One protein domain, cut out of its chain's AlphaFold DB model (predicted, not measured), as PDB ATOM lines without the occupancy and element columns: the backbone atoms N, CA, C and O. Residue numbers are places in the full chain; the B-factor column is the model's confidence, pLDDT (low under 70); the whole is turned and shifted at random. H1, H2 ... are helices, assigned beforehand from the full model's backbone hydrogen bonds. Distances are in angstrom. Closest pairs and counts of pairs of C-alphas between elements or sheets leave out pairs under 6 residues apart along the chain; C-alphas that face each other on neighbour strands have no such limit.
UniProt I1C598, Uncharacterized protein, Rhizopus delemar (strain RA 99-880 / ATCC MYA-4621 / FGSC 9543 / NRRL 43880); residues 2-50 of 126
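AT A GLANCE: This is residues 2 to 50 of the 126 residues of an uncharacterized protein of Rhizopus delemar (strain RA 99-880 / ATCC MYA-4621 / FGSC 9543 / NRRL 43880) (UniProt I1C598). One long helix, H1, and a shorter one, H2, make an open L, with the corner at the link near residues 31 to 33; the two arms do not pack along each other. H1 makes most of the longest axis. The printed part has 49 residues with two named helices, H1 then H2, and no named strand; the class is all helix. It is extended and flat, with a radius of gyration of the C-alphas of 17.3 A and spans of 50 by 29 by 12 A.

IN THESE COORDINATES: H1, residues 2 to 30, measures 42.4 A from C-alpha 2 at (4.612, 4.328, 43.184) to C-alpha 30 at (-23.195, 19.689, 15.086). H2, residues 34 to 47, measures 19.7 A and ends with C-alpha 47 at (-38.520, 8.759, 26.586).

HOW THE PARTS SIT: H1 and H2 are apart, with no C-alpha of the one within 8 A of the other. A tight link of 3 residues joins them. Residues 2 to 27, of H1, stand free, and so do residues 29 to 35 and residues 38 to 50, of which 38 to 47 belong to H2. In H2 every O i to N i+4 pair is within hydrogen-bond range; in H1, 23 of 25 are.

THE WHOLE: The C-alphas of Gly 2 and Thr 45, the two farthest apart, are 50.3 A apart. The printed part has no cut. Its mean pLDDT is 75.4, and residues 2 to 3, 22 to 32 and 47 to 50 are under 70.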
ATOM      1  N   GLY A   2       5.287   4.849  44.397       63.31
ATOM      2  CA  GLY A   2       4.612   4.328  43.184       63.31
ATOM      3  C   GLY A   2       3.070   4.328  43.184       63.31
ATOM      4  O   GLY A   2       2.465   4.464  42.129       63.31
ATOM      5  N   SER A   3       2.415   4.244  44.350       66.25
ATOM      6  CA  SER A   3       0.938   4.192  44.439       66.25
ATOM      7  C   SER A   3       0.255   5.504  44.025       66.25
ATOM      8  O   SER A   3      -0.757   5.474  43.330       66.25
ATOM      9  N   TYR A   4       0.835   6.657  44.375       80.19
ATOM     10  CA  TYR A   4       0.302   7.967  43.982       80.19
ATOM     11  C   TYR A   4       0.372   8.198  42.471       80.19
ATOM     12  O   TYR A   4      -0.548   8.773  41.897       80.19
ATOM     13  N   GLN A   5       1.425   7.705  41.815       80.06
ATOM     14  CA  GLN A   5       1.553   7.774  40.358       80.06
ATOM     15  C   GLN A   5       0.500   6.909  39.658       80.06
ATOM     16  O   GLN A   5      -0.062   7.325  38.651       80.06
ATOM     17  N   GLN A   6       0.180   5.740  40.221       83.94
ATOM     18  CA  GLN A   6      -0.890   4.876  39.718       83.94
ATOM     19  C   GLN A   6      -2.275   5.510  39.869       83.94
ATOM     20  O   GLN A   6      -3.067   5.478  38.933       83.94
ATOM     21  N   ILE A   7      -2.558   6.122  41.021       87.12
ATOM     22  CA  ILE A   7      -3.831   6.818  41.257       87.12
ATOM     23  C   ILE A   7      -3.970   8.016  40.311       87.12
ATOM     24  O   ILE A   7      -5.023   8.185  39.703       87.12
ATOM     25  N   ALA A   8      -2.907   8.800  40.128       88.81
ATOM     26  CA  ALA A   8      -2.908   9.929  39.202       88.81
ATOM     27  C   ALA A   8      -3.129   9.485  37.746       88.81
ATOM     28  O   ALA A   8      -3.908  10.107  37.030       88.81
ATOM     29  N   ALA A   9      -2.504   8.381  37.320       91.19
ATOM     30  CA  ALA A   9      -2.701   7.824  35.983       91.19
ATOM     31  C   ALA A   9      -4.152   7.374  35.752       91.19
ATOM     32  O   ALA A   9      -4.736   7.689  34.720       91.19
ATOM     33  N   LEU A  10      -4.760   6.706  36.738       93.62
ATOM     34  CA  LEU A  10      -6.165   6.293  36.665       93.62
ATOM     35  C   LEU A  10      -7.118   7.493  36.636       93.62
ATOM     36  O   LEU A  10      -8.092   7.496  35.889       93.62
ATOM     37  N   GLN A  11      -6.848   8.527  37.434       91.56
ATOM     38  CA  GLN A  11      -7.647   9.754  37.432       91.56
ATOM     39  C   GLN A  11      -7.550  10.492  36.095       91.56
ATOM     40  O   GLN A  11      -8.563  10.989  35.600       91.56
ATOM     41  N   GLN A  12      -6.360  10.512  35.489       90.56
ATOM     42  CA  GLN A  12      -6.155  11.080  34.163       90.56
ATOM     43  C   GLN A  12      -6.946  10.311  33.100       90.56
ATOM     44  O   GLN A  12      -7.690  10.921  32.339       90.56
ATOM     45  N   GLU A  13      -6.874   8.979  33.102       94.19
ATOM     46  CA  GLU A  13      -7.615   8.136  32.158       94.19
ATOM     47  C   GLU A  13      -9.136   8.325  32.289       94.19
ATOM     48  O   GLU A  13      -9.845   8.478  31.293       94.19
ATOM     49  N   LEU A  14      -9.653   8.392  33.521       94.12
ATOM     50  CA  LEU A  14     -11.070   8.670  33.772       94.12
ATOM     51  C   LEU A  14     -11.483  10.058  33.267       94.12
ATOM     52  O   LEU A  14     -12.554  10.198  32.671       94.12
ATOM     53  N   SER A  15     -10.640  11.070  33.476       87.75
ATOM     54  CA  SER A  15     -10.867  12.425  32.970       87.75
ATOM     55  C   SER A  15     -10.885  12.458  31.439       87.75
ATOM     56  O   SER A  15     -11.794  13.043  30.849       87.75
ATOM     57  N   ASP A  16      -9.951  11.765  30.787       85.00
ATOM     58  CA  ASP A  16      -9.871  11.681  29.326       85.00
ATOM     59  C   ASP A  16     -11.100  10.967  28.744       85.00
ATOM     60  O   ASP A  16     -11.690  11.426  27.764       85.00
ATOM     61  N   ILE A  17     -11.574   9.897  29.390       87.88
ATOM     62  CA  ILE A  17     -12.814   9.204  29.009       87.88
ATOM     63  C   ILE A  17     -14.025  10.136  29.124       87.88
ATOM     64  O   ILE A  17     -14.897  10.132  28.248       87.88
ATOM     65  N   LEU A  18     -14.114  10.929  30.194       81.75
ATOM     66  CA  LEU A  18     -15.201  11.892  30.378       81.75
ATOM     67  C   LEU A  18     -15.135  13.014  29.340       81.75
ATOM     68  O   LEU A  18     -16.166  13.353  28.759       81.75
ATOM     69  N   ALA A  19     -13.940  13.526  29.043       74.94
ATOM     70  CA  ALA A  19     -13.712  14.537  28.018       74.94
ATOM     71  C   ALA A  19     -14.038  14.019  26.609       74.94
ATOM     72  O   ALA A  19     -14.671  14.730  25.830       74.94
ATOM     73  N   LEU A  20     -13.693  12.768  26.289       77.38
ATOM     74  CA  LEU A  20     -14.059  12.114  25.029       77.38
ATOM     75  C   LEU A  20     -15.572  11.925  24.923       77.38
ATOM     76  O   LEU A  20     -16.168  12.298  23.917       77.38
ATOM     77  N   LYS A  21     -16.225  11.416  25.974       74.62
ATOM     78  CA  LYS A  21     -17.692  11.289  26.021       74.62
ATOM     79  C   LYS A  21     -18.385  12.643  25.888       74.62
ATOM     80  O   LYS A  21     -19.399  12.737  25.197       74.62
ATOM     81  N   ALA A  22     -17.850  13.679  26.530       66.00
ATOM     82  CA  ALA A  22     -18.337  15.043  26.395       66.00
ATOM     83  C   ALA A  22     -18.127  15.552  24.965       66.00
ATOM     84  O   ALA A  22     -19.079  16.011  24.359       66.00
ATOM     85  N   SER A  23     -16.948  15.374  24.372       59.91
ATOM     86  CA  SER A  23     -16.643  15.805  23.000       59.91
ATOM     87  C   SER A  23     -17.505  15.094  21.954       59.91
ATOM     88  O   SER A  23     -18.000  15.735  21.033       59.91
ATOM     89  N   VAL A  24     -17.787  13.799  22.136       60.06
ATOM     90  CA  VAL A  24     -18.770  13.058  21.329       60.06
ATOM     91  C   VAL A  24     -20.166  13.663  21.499       60.06
ATOM     92  O   VAL A  24     -20.836  13.939  20.512       60.06
ATOM     93  N   ARG A  25     -20.601  13.958  22.734       59.41
ATOM     94  CA  ARG A  25     -21.876  14.662  22.996       59.41
ATOM     95  C   ARG A  25     -21.900  16.099  22.457       59.41
ATOM     96  O   ARG A  25     -22.972  16.613  22.165       59.41
ATOM     97  N   TRP A  26     -20.755  16.755  22.316       50.78
ATOM     98  CA  TRP A  26     -20.653  18.092  21.736       50.78
ATOM     99  C   TRP A  26     -20.659  18.040  20.205       50.78
ATOM    100  O   TRP A  26     -21.303  18.882  19.588       50.78
ATOM    101  N   GLN A  27     -20.088  17.005  19.579       54.44
ATOM    102  CA  GLN A  27     -20.305  16.728  18.152       54.44
ATOM    103  C   GLN A  27     -21.774  16.425  17.829       54.44
ATOM    104  O   GLN A  27     -22.239  16.803  16.758       54.44
ATOM    105  N   VAL A  28     -22.542  15.866  18.773       54.03
ATOM    106  CA  VAL A  28     -24.008  15.734  18.648       54.03
ATOM    107  C   VAL A  28     -24.706  17.102  18.503       54.03
ATOM    108  O   VAL A  28     -25.782  17.171  17.914       54.03
ATOM    109  N   SER A  29     -24.091  18.210  18.943       53.22
ATOM    110  CA  SER A  29     -24.599  19.578  18.704       53.22
ATOM    111  C   SER A  29     -24.238  20.146  17.317       53.22
ATOM    112  O   SER A  29     -24.667  21.246  16.980       53.22
ATOM    113  N   GLY A  30     -23.493  19.396  16.495       58.59
ATOM    114  CA  GLY A  30     -23.195  19.689  15.086       58.59
ATOM    115  C   GLY A  30     -23.593  18.558  14.126       58.59
ATOM    116  O   GLY A  30     -23.165  18.550  12.971       58.59
ATOM    117  N   GLU A  31     -24.382  17.582  14.584       64.19
ATOM    118  CA  GLU A  31     -24.764  16.426  13.776       64.19
ATOM    119  C   GLU A  31     -25.809  16.797  12.707       64.19
ATOM    120  O   GLU A  31     -26.933  17.189  13.012       64.19
ATOM    121  N   THR A  32     -25.457  16.616  11.431       68.00
ATOM    122  CA  THR A  32     -26.320  16.907  10.268       68.00
ATOM    123  C   THR A  32     -26.968  15.660   9.659       68.00
ATOM    124  O   THR A  32     -27.738  15.749   8.700       68.00
ATOM    125  N   SER A  33     -26.683  14.473  10.206       77.31
ATOM    126  CA  SER A  33     -27.239  13.214   9.716       77.31
ATOM    127  C   SER A  33     -28.742  13.141   9.986       77.31
ATOM    128  O   SER A  33     -29.199  12.899  11.103       77.31
ATOM    129  N   VAL A  34     -29.538  13.282   8.925       76.19
ATOM    130  CA  VAL A  34     -31.011  13.215   8.980       76.19
ATOM    131  C   VAL A  34     -31.503  11.908   9.618       76.19
ATOM    132  O   VAL A  34     -32.498  11.899  10.343       76.19
ATOM    133  N   LYS A  35     -30.799  10.793   9.383       80.12
ATOM    134  CA  LYS A  35     -31.132   9.486   9.969       80.12
ATOM    135  C   LYS A  35     -30.901   9.476  11.480       80.12
ATOM    136  O   LYS A  35     -31.746   8.966  12.214       80.12
ATOM    137  N   TYR A  36     -29.787  10.048  11.932       79.25
ATOM    138  CA  TYR A  36     -29.476  10.171  13.351       79.25
ATOM    139  C   TYR A  36     -30.498  11.064  14.058       79.25
ATOM    140  O   TYR A  36     -31.118  10.623  15.022       79.25
ATOM    141  N   LEU A  37     -30.765  12.261  13.525       80.19
ATOM    142  CA  LEU A  37     -31.723  13.206  14.105       80.19
ATOM    143  C   LEU A  37     -33.137  12.619  14.192       80.19
ATOM    144  O   LEU A  37     -33.815  12.789  15.203       80.19
ATOM    145  N   ARG A  38     -33.572  11.857  13.178       84.50
ATOM    146  CA  ARG A  38     -34.857  11.143  13.205       84.50
ATOM    147  C   ARG A  38     -34.897  10.060  14.283       84.50
ATOM    148  O   ARG A  38     -35.894   9.950  14.994       84.50
ATOM    149  N   ASN A  39     -33.839   9.258  14.404       83.06
ATOM    150  CA  ASN A  39     -33.757   8.214  15.425       83.06
ATOM    151  C   ASN A  39     -33.720   8.815  16.833       83.06
ATOM    152  O   ASN A  39     -34.437   8.344  17.708       83.06
ATOM    153  N   LEU A  40     -32.957   9.891  17.021       81.38
ATOM    154  CA  LEU A  40     -32.872  10.638  18.268       81.38
ATOM    155  C   LEU A  40     -34.214  11.274  18.639       81.38
ATOM    156  O   LEU A  40     -34.636  11.180  19.786       81.38
ATOM    157  N   TYR A  41     -34.914  11.882  17.677       81.56
ATOM    158  CA  TYR A  41     -36.262  12.411  17.886       81.56
ATOM    159  C   TYR A  41     -37.228  11.308  18.316       81.56
ATOM    160  O   TYR A  41     -37.952  11.470  19.293       81.56
ATOM    161  N   ARG A  42     -37.209  10.158  17.632       83.25
ATOM    162  CA  ARG A  42     -38.058   9.011  17.976       83.25
ATOM    163  C   ARG A  42     -37.740   8.469  19.369       83.25
ATOM    164  O   ARG A  42     -38.664   8.216  20.131       83.25
ATOM    165  N   GLN A  43     -36.459   8.322  19.694       79.12
ATOM    166  CA  GLN A  43     -36.007   7.889  21.011       79.12
ATOM    167  C   GLN A  43     -36.494   8.858  22.094       79.12
ATOM    168  O   GLN A  43     -37.182   8.444  23.017       79.12
ATOM    169  N   ARG A  44     -36.250  10.160  21.916       80.19
ATOM    170  CA  ARG A  44     -36.710  11.193  22.851       80.19
ATOM    171  C   ARG A  44     -38.227  11.240  22.971       80.19
ATOM    172  O   ARG A  44     -38.717  11.413  24.069       80.19
ATOM    173  N   THR A  45     -38.971  11.050  21.886       77.75
ATOM    174  CA  THR A  45     -40.446  11.023  21.928       77.75
ATOM    175  C   THR A  45     -40.961   9.863  22.789       77.75
ATOM    176  O   THR A  45     -41.929  10.030  23.521       77.75
ATOM    177  N   VAL A  46     -40.303   8.700  22.738       70.56
ATOM    178  CA  VAL A  46     -40.627   7.538  23.591       70.56
ATOM    179  C   VAL A  46     -40.177   7.756  25.042       70.56
ATOM    180  O   VAL A  46     -40.820   7.287  25.972       70.56
ATOM    181  N   GLU A  47     -39.078   8.479  25.254       67.38
ATOM    182  CA  GLU A  47     -38.520   8.759  26.586       67.38
ATOM    183  C   GLU A  47     -39.137   9.999  27.265       67.38
ATOM    184  O   GLU A  47     -38.930  10.214  28.456       67.38
ATOM    185  N   GLN A  48     -39.900  10.817  26.533       63.69
ATOM    186  CA  GLN A  48     -40.481  12.079  27.012       63.69
ATOM    187  C   GLN A  48     -41.649  11.900  27.981       63.69
ATOM    188  O   GLN A  48     -42.052  12.870  28.621       63.69
ATOM    189  N   HIS A  49     -42.200  10.693  28.097       62.28
ATOM    190  CA  HIS A  49     -43.247  10.405  29.065       62.28
ATOM    191  C   HIS A  49     -42.706   9.559  30.213       62.28
ATOM    192  O   HIS A  49     -42.022   8.553  30.020       62.28
ATOM    193  N   THR A  50     -43.055   9.945  31.436       66.38
ATOM    194  CA  THR A  50     -42.754   9.155  32.627       66.38
ATOM    195  C   THR A  50     -43.488   7.815  32.535       66.38
ATOM    196  O   THR A  50     -44.695   7.738  32.741       66.38
TER     197      THR A  50